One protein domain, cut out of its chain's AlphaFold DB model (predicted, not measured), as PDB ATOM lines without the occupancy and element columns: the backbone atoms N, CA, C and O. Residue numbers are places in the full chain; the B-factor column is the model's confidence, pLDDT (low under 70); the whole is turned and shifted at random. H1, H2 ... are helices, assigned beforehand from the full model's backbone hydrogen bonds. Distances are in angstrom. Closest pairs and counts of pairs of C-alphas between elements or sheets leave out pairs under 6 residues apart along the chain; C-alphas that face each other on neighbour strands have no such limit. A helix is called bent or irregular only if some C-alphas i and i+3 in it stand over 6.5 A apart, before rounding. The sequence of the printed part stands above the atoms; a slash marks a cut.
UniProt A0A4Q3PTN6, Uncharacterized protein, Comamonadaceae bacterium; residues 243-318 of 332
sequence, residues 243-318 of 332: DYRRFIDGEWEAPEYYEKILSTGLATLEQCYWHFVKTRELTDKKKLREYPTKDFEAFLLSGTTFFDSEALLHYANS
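AT A GLANCE: This is residues 243 to 318 of the 332 residues of an uncharacterized protein of Comamonadaceae bacterium (UniProt A0A4Q3PTN6). A loose, elongated chain of five short helices is strung out in three groups, with H1 and H2 side by side at one end, the small helices H3 and H4 in the middle, and H5 at the other end. The opening stretch, residues 243 to 255, loops round the outside of H2 before it reaches H1, and residues 302 to 308 stick out in the link before H5. The printed part has 76 residues with five named helices, in the order H1, H2, H3, H4, H5, and no named strand; the class is all helix. It is only just loose, close to compact, with a radius of gyration of the C-alphas of 13.8 A, and spans 41 by 23 by 21 A.

HOW THE PARTS SIT: Residues 243 to 255 hold no named element, and their C-alphas lie 10 to 22 A from the mean of all C-alphas. H1, residues 256 to 263, is close to but not clearly touching H2, residues 269 to 278; their closest C-alphas, of Tyr 258 and Cys 272, are 6.7 A apart. The two run opposite ways at a shallow tilt of 33 degrees, only just short of steep. H2 is also close to but not clearly touching H3, residues 285 to 290, with the C-alphas of Lys 278 and Lys 287 closest at 7.0 A. These two run opposite ways at a steep tilt of 60 degrees. H3 and H4, residues 295 to 298, touch only at the corner by their link, where the C-alphas of Arg 289 and Ala 298 are closest at 4.1 A. H4 and H5, residues 309 to 318, touch, their closest C-alphas being those of Phe 296 and Leu 313, 6.5 A apart. H5 is apart from H1, H2 and H3. Each O i to N i+4 pair is within hydrogen-bond range in H2, H3 and H5, and 2 of 4 are in H1; H4 is too short for such a pair.

IN THESE COORDINATES: H1 begins at C-alpha 256, (24.520, -20.017, 31.306), and measures 11.0 A from first to last C-alpha; it is irregular, with C-alphas 257 and 260 7.4 A apart. H2 is 14.0 A long and begins at C-alpha 269, (36.398, -22.357, 34.092). H3 measures 8.7 A and H4 5.5 A. H5 is 14.0 A long and ends at C-alpha 318, (12.031, -37.826, 33.377).

THE WHOLE: The two C-alphas farthest apart, those of Gly 250 and Ala 316, are 41.1 A apart. The printed part has no cut. The links H1 to H2 and H3 to H4 are tight, those from H2 to H3 and H4 to H5 are short, and no link is long. The mean pLDDT of the printed part is 86.3, but residues 302 to 306, 308 to 310, 313 and 316 to 318 are under 70, and the mean of H5 is 67.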
ATOM      1  N   ASP A 243      42.352 -33.415  32.267       93.19
ATOM      2  CA  ASP A 243      43.143 -32.994  31.104       93.19
ATOM      3  C   ASP A 243      42.332 -32.159  30.099       93.19
ATOM      4  O   ASP A 243      42.911 -31.499  29.233       93.19
ATOM      5  N   TYR A 244      40.999 -32.177  30.178       94.88
ATOM      6  CA  TYR A 244      40.112 -31.451  29.265       94.88
ATOM      7  C   TYR A 244      39.975 -29.987  29.641       94.88
ATOM      8  O   TYR A 244      38.889 -29.493  29.914       94.88
ATOM      9  N   ARG A 245      41.099 -29.285  29.630       96.06
ATOM     10  CA  ARG A 245      41.199 -27.868  29.959       96.06
ATOM     11  C   ARG A 245      41.920 -27.108  28.863       96.06
ATOM     12  O   ARG A 245      42.734 -27.662  28.119       96.06
ATOM     13  N   ARG A 246      41.615 -25.822  28.759       97.25
ATOM     14  CA  ARG A 246      42.255 -24.907  27.824       97.25
ATOM     15  C   ARG A 246      42.476 -23.583  28.533       97.25
ATOM     16  O   ARG A 246      41.552 -23.061  29.146       97.25
ATOM     17  N   PHE A 247      43.690 -23.060  28.401       96.69
ATOM     18  CA  PHE A 247      44.031 -21.729  28.883       96.69
ATOM     19  C   PHE A 247      43.107 -20.678  28.258       96.69
ATOM     20  O   PHE A 247      42.834 -20.730  27.052       96.69
ATOM     21  N   ILE A 248      42.647 -19.746  29.086       96.25
ATOM     22  CA  ILE A 248      41.811 -18.617  28.686       96.25
ATOM     23  C   ILE A 248      42.734 -17.416  28.496       96.25
ATOM     24  O   ILE A 248      43.370 -16.968  29.447       96.25
ATOM     25  N   ASP A 249      42.817 -16.920  27.264       90.81
ATOM     26  CA  ASP A 249      43.566 -15.704  26.954       90.81
ATOM     27  C   ASP A 249      42.628 -14.495  27.064       90.81
ATOM     28  O   ASP A 249      41.752 -14.306  26.218       90.81
ATOM     29  N   GLY A 250      42.773 -13.720  28.140       89.50
ATOM     30  CA  GLY A 250      41.926 -12.564  28.445       89.50
ATOM     31  C   GLY A 250      40.690 -12.891  29.288       89.50
ATOM     32  O   GLY A 250      40.691 -13.818  30.096       89.50
ATOM     33  N   GLU A 251      39.640 -12.086  29.129       89.88
ATOM     34  CA  GLU A 251      38.373 -12.263  29.839       89.88
ATOM     35  C   GLU A 251      37.438 -13.165  29.028       89.88
ATOM     36  O   GLU A 251      37.163 -12.915  27.853       89.88
ATOM     37  N   TRP A 252      36.944 -14.230  29.659       96.06
ATOM     38  CA  TRP A 252      35.899 -15.082  29.104       96.06
ATOM     39  C   TRP A 252      34.823 -15.316  30.153       96.06
ATOM     40  O   TRP A 252      35.094 -15.847  31.232       96.06
ATOM     41  N   GLU A 253      33.597 -14.944  29.809       94.94
ATOM     42  CA  GLU A 253      32.418 -15.233  30.613       94.94
ATOM     43  C   GLU A 253      31.800 -16.549  30.145       94.94
ATOM     44  O   GLU A 253      31.513 -16.745  28.959       94.94
ATOM     45  N   ALA A 254      31.613 -17.477  31.080       94.94
ATOM     46  CA  ALA A 254      31.000 -18.756  30.771       94.94
ATOM     47  C   ALA A 254      29.506 -18.574  30.442       94.94
ATOM     48  O   ALA A 254      28.790 -17.957  31.231       94.94
ATOM     49  N   PRO A 255      29.005 -19.154  29.334       94.50
ATOM     50  CA  PRO A 255      27.571 -19.209  29.060       94.50
ATOM     51  C   PRO A 255      26.764 -19.849  30.200       94.50
ATOM     52  O   PRO A 255      27.262 -20.753  30.875       94.50
ATOM     53  N   GLU A 256      25.482 -19.477  30.319       92.62
ATOM     54  CA  GLU A 256      24.520 -20.017  31.306       92.62
ATOM     55  C   GLU A 256      24.488 -21.557  31.329       92.62
ATOM     56  O   GLU A 256      24.363 -22.174  32.384       92.62
ATOM     57  N   TYR A 257      24.718 -22.197  30.175       91.00
ATOM     58  CA  TYR A 257      24.862 -23.652  30.049       91.00
ATOM     59  C   TYR A 257      25.816 -24.269  31.097       91.00
ATOM     60  O   TYR A 257      25.579 -25.382  31.569       91.00
ATOM     61  N   TYR A 258      26.875 -23.551  31.488       93.19
ATOM     62  CA  TYR A 258      27.874 -24.020  32.452       93.19
ATOM     63  C   TYR A 258      27.608 -23.606  33.904       93.19
ATOM     64  O   TYR A 258      28.290 -24.103  34.801       93.19
ATOM     65  N   GLU A 259      26.629 -22.739  34.175       89.38
ATOM     66  CA  GLU A 259      26.408 -22.148  35.503       89.38
ATOM     67  C   GLU A 259      26.259 -23.222  36.589       89.38
ATOM     68  O   GLU A 259      26.902 -23.169  37.642       89.38
ATOM     69  N   LYS A 260      25.470 -24.266  36.311       85.56
ATOM     70  CA  LYS A 260      25.254 -25.366  37.259       85.56
ATOM     71  C   LYS A 260      26.526 -26.171  37.527       85.56
ATOM     72  O   LYS A 260      26.778 -26.527  38.675       85.56
ATOM     73  N   ILE A 261      27.321 -26.489  36.505       90.06
ATOM     74  CA  ILE A 261      28.533 -27.305  36.705       90.06
ATOM     75  C   ILE A 261      29.661 -26.506  37.371       90.06
ATOM     76  O   ILE A 261      30.444 -27.082  38.122       90.06
ATOM     77  N   LEU A 262      29.702 -25.187  37.161       92.38
ATOM     78  CA  LEU A 262      30.628 -24.280  37.840       92.38
ATOM     79  C   LEU A 262      30.232 -24.074  39.306       92.38
ATOM     80  O   LEU A 262      31.055 -24.268  40.195       92.38
ATOM     81  N   SER A 263      28.964 -23.744  39.579       90.44
ATOM     82  CA  SER A 263      28.470 -23.498  40.946       90.44
ATOM     83  C   SER A 263      28.530 -24.732  41.848       90.44
ATOM     84  O   SER A 263      28.730 -24.607  43.054       90.44
ATOM     85  N   THR A 264      28.397 -25.931  41.275       87.44
ATOM     86  CA  THR A 264      28.547 -27.203  42.003       87.44
ATOM     87  C   THR A 264      29.995 -27.678  42.118       87.44
ATOM     88  O   THR A 264      30.253 -28.675  42.789       87.44
ATOM     89  N   GLY A 265      30.947 -26.987  41.482       90.44
ATOM     90  CA  GLY A 265      32.363 -27.353  41.499       90.44
ATOM     91  C   GLY A 265      32.706 -28.613  40.695       90.44
ATOM     92  O   GLY A 265      33.778 -29.178  40.893       90.44
ATOM     93  N   LEU A 266      31.822 -29.064  39.797       88.19
ATOM     94  CA  LEU A 266      32.054 -30.236  38.942       88.19
ATOM     95  C   LEU A 266      33.087 -29.973  37.841       88.19
ATOM     96  O   LEU A 266      33.750 -30.905  37.388       88.19
ATOM     97  N   ALA A 267      33.212 -28.721  37.400       94.38
ATOM     98  CA  ALA A 267      34.155 -28.310  36.370       94.38
ATOM     99  C   ALA A 267      34.811 -26.973  36.722       94.38
ATOM    100  O   ALA A 267      34.210 -26.110  37.361       94.38
ATOM    101  N   THR A 268      36.040 -26.780  36.253       96.75
ATOM    102  CA  THR A 268      36.727 -25.481  36.299       96.75
ATOM    103  C   THR A 268      36.336 -24.590  35.115       96.75
ATOM    104  O   THR A 268      35.807 -25.065  34.105       96.75
ATOM    105  N   LEU A 269      36.642 -23.290  35.197       97.00
ATOM    106  CA  LEU A 269      36.398 -22.357  34.092       97.00
ATOM    107  C   LEU A 269      37.187 -22.744  32.828       97.00
ATOM    108  O   LEU A 269      36.629 -22.749  31.736       97.00
ATOM    109  N   GLU A 270      38.448 -23.164  32.972       97.88
ATOM    110  CA  GLU A 270      39.287 -23.634  31.855       97.88
ATOM    111  C   GLU A 270      38.744 -24.910  31.197       97.88
ATOM    112  O   GLU A 270      38.882 -25.110  29.987       97.88
ATOM    113  N   GLN A 271      38.130 -25.786  31.993       97.38
ATOM    114  CA  GLN A 271      37.428 -26.972  31.511       97.38
ATOM    115  C   GLN A 271      36.186 -26.577  30.699       97.38
ATOM    116  O   GLN A 271      36.002 -27.043  29.574       97.38
ATOM    117  N   CYS A 272      35.376 -25.651  31.218       97.81
ATOM    118  CA  CYS A 272      34.210 -25.131  30.501       97.81
ATOM    119  C   CYS A 272      34.611 -24.437  29.194       97.81
ATOM    120  O   CYS A 272      33.992 -24.674  28.159       97.81
ATOM    121  N   TYR A 273      35.688 -23.649  29.207       98.25
ATOM    122  CA  TYR A 273      36.215 -23.000  28.009       98.25
ATOM    123  C   TYR A 273      36.718 -24.017  26.978       98.25
ATOM    124  O   TYR A 273      36.419 -23.904  25.786       98.25
ATOM    125  N   TRP A 274      37.427 -25.061  27.420       97.75
ATOM    126  CA  TRP A 274      37.813 -26.166  26.544       97.75
ATOM    127  C   TRP A 274      36.596 -26.798  25.872       97.75
ATOM    128  O   TRP A 274      36.602 -26.957  24.649       97.75
ATOM    129  N   HIS A 275      35.551 -27.115  26.641       97.44
ATOM    130  CA  HIS A 275      34.334 -27.735  26.123       97.44
ATOM    131  C   HIS A 275      33.604 -26.805  25.149       97.44
ATOM    132  O   HIS A 275      33.215 -27.231  24.059       97.44
ATOM    133  N   PHE A 276      33.504 -25.518  25.485       97.44
ATOM    134  CA  PHE A 276      32.912 -24.489  24.635       97.44
ATOM    135  C   PHE A 276      33.609 -24.430  23.277       97.44
ATOM    136  O   PHE A 276      32.962 -24.558  22.241       97.44
ATOM    137  N   VAL A 277      34.941 -24.360  23.249       96.88
ATOM    138  CA  VAL A 277      35.672 -24.350  21.977       96.88
ATOM    139  C   VAL A 277      35.575 -25.700  21.256       96.88
ATOM    140  O   VAL A 277      35.414 -25.749  20.035       96.88
ATOM    141  N   LYS A 278      35.639 -26.818  21.989       96.75
ATOM    142  CA  LYS A 278      35.570 -28.174  21.421       96.75
ATOM    143  C   LYS A 278      34.247 -28.445  20.705       96.75
ATOM    144  O   LYS A 278      34.245 -29.164  19.703       96.75
ATOM    145  N   THR A 279      33.160 -27.868  21.208       95.56
ATOM    146  CA  THR A 279      31.791 -28.001  20.689       95.56
ATOM    147  C   THR A 279      31.393 -26.901  19.714       95.56
ATOM    148  O   THR A 279      30.235 -26.842  19.311       95.56
ATOM    149  N   ARG A 280      32.347 -26.055  19.296       96.12
ATOM    150  CA  ARG A 280      32.088 -24.878  18.457       96.12
ATOM    151  C   ARG A 280      31.003 -24.006  19.075       96.12
ATOM    152  O   ARG A 280      29.951 -23.794  18.485       96.12
ATOM    153  N   GLU A 281      31.267 -23.553  20.292       95.69
ATOM    154  CA  GLU A 281      30.394 -22.636  21.018       95.69
ATOM    155  C   GLU A 281      29.024 -23.264  21.314       95.69
ATOM    156  O   GLU A 281      27.994 -22.610  21.198       95.69
ATOM    157  N   LEU A 282      29.010 -24.561  21.661       91.19
ATOM    158  CA  LEU A 282      27.795 -25.358  21.901       91.19
ATOM    159  C   LEU A 282      26.885 -25.541  20.669       91.19
ATOM    160  O   LEU A 282      25.762 -26.020  20.799       91.19
ATOM    161  N   THR A 283      27.343 -25.206  19.459       92.38
ATOM    162  CA  THR A 283      26.510 -25.322  18.245       92.38
ATOM    163  C   THR A 283      26.659 -26.666  17.525       92.38
ATOM    164  O   THR A 283      25.762 -27.091  16.791       92.38
ATOM    165  N   ASP A 284      27.772 -27.379  17.725       92.31
ATOM    166  CA  ASP A 284      28.024 -28.660  17.065       92.31
ATOM    167  C   ASP A 284      27.421 -29.825  17.864       92.31
ATOM    168  O   ASP A 284      28.054 -30.404  18.751       92.31
ATOM    169  N   LYS A 285      26.200 -30.223  17.484       88.62
ATOM    170  CA  LYS A 285      25.478 -31.363  18.080       88.62
ATOM    171  C   LYS A 285      26.272 -32.671  18.058       88.62
ATOM    172  O   LYS A 285      26.157 -33.471  18.982       88.62
ATOM    173  N   LYS A 286      27.105 -32.914  17.035       89.81
ATOM    174  CA  LYS A 286      27.935 -34.130  16.994       89.81
ATOM    175  C   LYS A 286      29.039 -34.066  18.041       89.81
ATOM    176  O   LYS A 286      29.392 -35.097  18.602       89.81
ATOM    177  N   LYS A 287      29.590 -32.879  18.309       93.12
ATOM    178  CA  LYS A 287      30.592 -32.694  19.365       93.12
ATOM    179  C   LYS A 287      29.974 -32.752  20.752       93.12
ATOM    180  O   LYS A 287      30.556 -33.420  21.594       93.12
ATOM    181  N   LEU A 288      28.803 -32.159  20.963       90.62
ATOM    182  CA  LEU A 288      28.063 -32.311  22.221       90.62
ATOM    183  C   LEU A 288      27.786 -33.788  22.525       90.62
ATOM    184  O   LEU A 288      28.053 -34.252  23.624       90.62
ATOM    185  N   ARG A 289      27.407 -34.564  21.504       91.81
ATOM    186  CA  ARG A 289      27.254 -36.017  21.620       91.81
ATOM    187  C   ARG A 289      28.535 -36.751  22.029       91.81
ATOM    188  O   ARG A 289      28.495 -37.716  22.783       91.81
ATOM    189  N   GLU A 290      29.680 -36.339  21.483       92.88
ATOM    190  CA  GLU A 290      30.989 -36.938  21.785       92.88
ATOM    191  C   GLU A 290      31.563 -36.508  23.145       92.88
ATOM    192  O   GLU A 290      32.418 -37.211  23.695       92.88
ATOM    193  N   TYR A 291      31.130 -35.354  23.658       95.00
ATOM    194  CA  TYR A 291      31.571 -34.745  24.914       95.00
ATOM    195  C   TYR A 291      30.359 -34.284  25.739       95.00
ATOM    196  O   TYR A 291      30.230 -33.101  26.021       95.00
ATOM    197  N   PRO A 292      29.459 -35.200  26.125       93.75
ATOM    198  CA  PRO A 292      28.212 -34.842  26.787       93.75
ATOM    199  C   PRO A 292      28.459 -34.333  28.213       93.75
ATOM    200  O   PRO A 292      29.284 -34.884  28.953       93.75
ATOM    201  N   THR A 293      27.727 -33.297  28.614       91.88
ATOM    202  CA  THR A 293      27.619 -32.834  30.008       91.88
ATOM    203  C   THR A 293      26.557 -33.642  30.752       91.88
ATOM    204  O   THR A 293      26.685 -33.882  31.955       91.88
ATOM    205  N   LYS A 294      25.514 -34.074  30.033       89.75
ATOM    206  CA  LYS A 294      24.421 -34.923  30.515       89.75
ATOM    207  C   LYS A 294      24.263 -36.127  29.594       89.75
ATOM    208  O   LYS A 294      24.447 -36.024  28.388       89.75
ATOM    209  N   ASP A 295      23.883 -37.263  30.154       89.75
ATOM    210  CA  ASP A 295      23.781 -38.530  29.428       89.75
ATOM    211  C   ASP A 295      22.870 -38.472  28.193       89.75
ATOM    212  O   ASP A 295      23.230 -38.996  27.142       89.75
ATOM    213  N   PHE A 296      21.732 -37.782  28.282       85.00
ATOM    214  CA  PHE A 296      20.812 -37.642  27.153       85.00
ATOM    215  C   PHE A 296      21.426 -36.910  25.950       85.00
ATOM    216  O   PHE A 296      21.057 -37.199  24.815       85.00
ATOM    217  N   GLU A 297      22.395 -36.012  26.164       86.88
ATOM    218  CA  GLU A 297      23.086 -35.297  25.078       86.88
ATOM    219  C   GLU A 297      23.931 -36.256  24.225       86.88
ATOM    220  O   GLU A 297      24.240 -35.968  23.068       86.88
ATOM    221  N   ALA A 298      24.278 -37.429  24.766       90.88
ATOM    222  CA  ALA A 298      25.056 -38.443  24.067       90.88
ATOM    223  C   ALA A 298      24.249 -39.205  23.000       90.88
ATOM    224  O   ALA A 298      24.836 -39.931  22.199       90.88
ATOM    225  N   PHE A 299      22.925 -39.056  22.944       91.12
ATOM    226  CA  PHE A 299      22.087 -39.777  21.991       91.12
ATOM    227  C   PHE A 299      21.324 -38.810  21.094       91.12
ATOM    228  O   PHE A 299      20.492 -38.034  21.552       91.12
ATOM    229  N   LEU A 300      21.568 -38.888  19.784       84.19
ATOM    230  CA  LEU A 300      20.802 -38.097  18.825       84.19
ATOM    231  C   LEU A 300      19.467 -38.779  18.539       84.19
ATOM    232  O   LEU A 300      19.411 -39.991  18.317       84.19
ATOM    233  N   LEU A 301      18.396 -37.993  18.476       72.94
ATOM    234  CA  LEU A 301      17.170 -38.453  17.838       72.94
ATOM    235  C   LEU A 301      17.401 -38.578  16.328       72.94
ATOM    236  O   LEU A 301      18.044 -37.728  15.709       72.94
ATOM    237  N   SER A 302      16.889 -39.653  15.738       59.28
ATOM    238  CA  SER A 302      16.840 -39.816  14.288       59.28
ATOM    239  C   SER A 302      15.596 -39.122  13.714       59.28
ATOM    240  O   SER A 302      14.534 -39.109  14.332       59.28
ATOM    241  N   GLY A 303      15.727 -38.556  12.510       57.66
ATOM    242  CA  GLY A 303      14.631 -37.902  11.787       57.66
ATOM    243  C   GLY A 303      14.420 -36.419  12.122       57.66
ATOM    244  O   GLY A 303      15.084 -35.844  12.980       57.66
ATOM    245  N   THR A 304      13.498 -35.782  11.397       50.03
ATOM    246  CA  THR A 304      13.068 -34.398  11.642       50.03
ATOM    247  C   THR A 304      11.962 -34.418  12.693       50.03
ATOM    248  O   THR A 304      10.837 -34.816  12.397       50.03
ATOM    249  N   THR A 305      12.262 -34.033  13.933       58.22
ATOM    250  CA  THR A 305      11.246 -33.962  14.992       58.22
ATOM    251  C   THR A 305      10.546 -32.604  14.967       58.22
ATOM    252  O   THR A 305      11.189 -31.571  14.802       58.22
ATOM    253  N   PHE A 306       9.216 -32.592  15.116       62.09
ATOM    254  CA  PHE A 306       8.440 -31.345  15.242       62.09
ATOM    255  C   PHE A 306       8.747 -30.618  16.560       62.09
ATOM    256  O   PHE A 306       8.762 -29.392  16.614       62.09
ATOM    257  N   PHE A 307       9.020 -31.385  17.618       70.12
ATOM    258  CA  PHE A 307       9.458 -30.874  18.914       70.12
ATOM    259  C   PHE A 307      10.979 -30.924  19.036       70.12
ATOM    260  O   PHE A 307      11.636 -31.730  18.368       70.12
ATOM    261  N   ASP A 308      11.524 -30.083  19.915       68.31
ATOM    262  CA  ASP A 308      12.947 -30.102  20.227       68.31
ATOM    263  C   ASP A 308      13.375 -31.486  20.737       68.31
ATOM    264  O   ASP A 308      12.748 -32.083  21.617       68.31
ATOM    265  N   SER A 309      14.431 -32.018  20.129       59.97
ATOM    266  CA  SER A 309      14.866 -33.389  20.359       59.97
ATOM    267  C   SER A 309      15.406 -33.610  21.772       59.97
ATOM    268  O   SER A 309      15.210 -34.686  22.337       59.97
ATOM    269  N   GLU A 310      16.064 -32.605  22.352       58.59
ATOM    270  CA  GLU A 310      16.603 -32.686  23.712       58.59
ATOM    271  C   GLU A 310      15.472 -32.634  24.734       58.59
ATOM    272  O   GLU A 310      15.451 -33.440  25.665       58.59
ATOM    273  N   ALA A 311      14.479 -31.768  24.512       70.00
ATOM    274  CA  ALA A 311      13.264 -31.744  25.313       70.00
ATOM    275  C   ALA A 311      12.543 -33.100  25.273       70.00
ATOM    276  O   ALA A 311      12.198 -33.640  26.323       70.00
ATOM    277  N   LEU A 312      12.363 -33.693  24.087       71.81
ATOM    278  CA  LEU A 312      11.730 -35.009  23.951       71.81
ATOM    279  C   LEU A 312      12.491 -36.101  24.711       71.81
ATOM    280  O   LEU A 312      11.863 -36.863  25.444       71.81
ATOM    281  N   LEU A 313      13.821 -36.171  24.576       62.22
ATOM    282  CA  LEU A 313      14.617 -37.178  25.284       62.22
ATOM    283  C   LEU A 313      14.597 -36.959  26.800       62.22
ATOM    284  O   LEU A 313      14.510 -37.917  27.567       62.22
ATOM    285  N   HIS A 314      14.667 -35.700  27.236       71.31
ATOM    286  CA  HIS A 314      14.585 -35.338  28.643       71.31
ATOM    287  C   HIS A 314      13.244 -35.767  29.241       71.31
ATOM    288  O   HIS A 314      13.232 -36.486  30.241       71.31
ATOM    289  N   TYR A 315      12.124 -35.385  28.620       78.12
ATOM    290  CA  TYR A 315      10.796 -35.734  29.118       78.12
ATOM    291  C   TYR A 315      10.531 -37.237  29.024       78.12
ATOM    292  O   TYR A 315      10.059 -37.810  29.999       78.12
ATOM    293  N   ALA A 316      10.923 -37.919  27.946       68.19
ATOM    294  CA  ALA A 316      10.772 -39.374  27.845       68.19
ATOM    295  C   ALA A 316      11.453 -40.132  29.003       68.19
ATOM    296  O   ALA A 316      10.948 -41.162  29.439       68.19
ATOM    297  N   ASN A 317      12.561 -39.602  29.530       61.47
ATOM    298  CA  ASN A 317      13.322 -40.220  30.620       61.47
ATOM    299  C   ASN A 317      13.028 -39.648  32.018       61.47
ATOM    300  O   ASN A 317      13.500 -40.205  33.007       61.47
ATOM    301  N   SER A 318      12.304 -38.530  32.110       68.44
ATOM    302  CA  SER A 318      12.031 -37.826  33.377       68.44
ATOM    303  C   SER A 318      10.549 -37.816  33.747       68.44
ATOM    304  O   SER A 318      10.194 -37.435  34.862       68.44
TER     305      SER A 318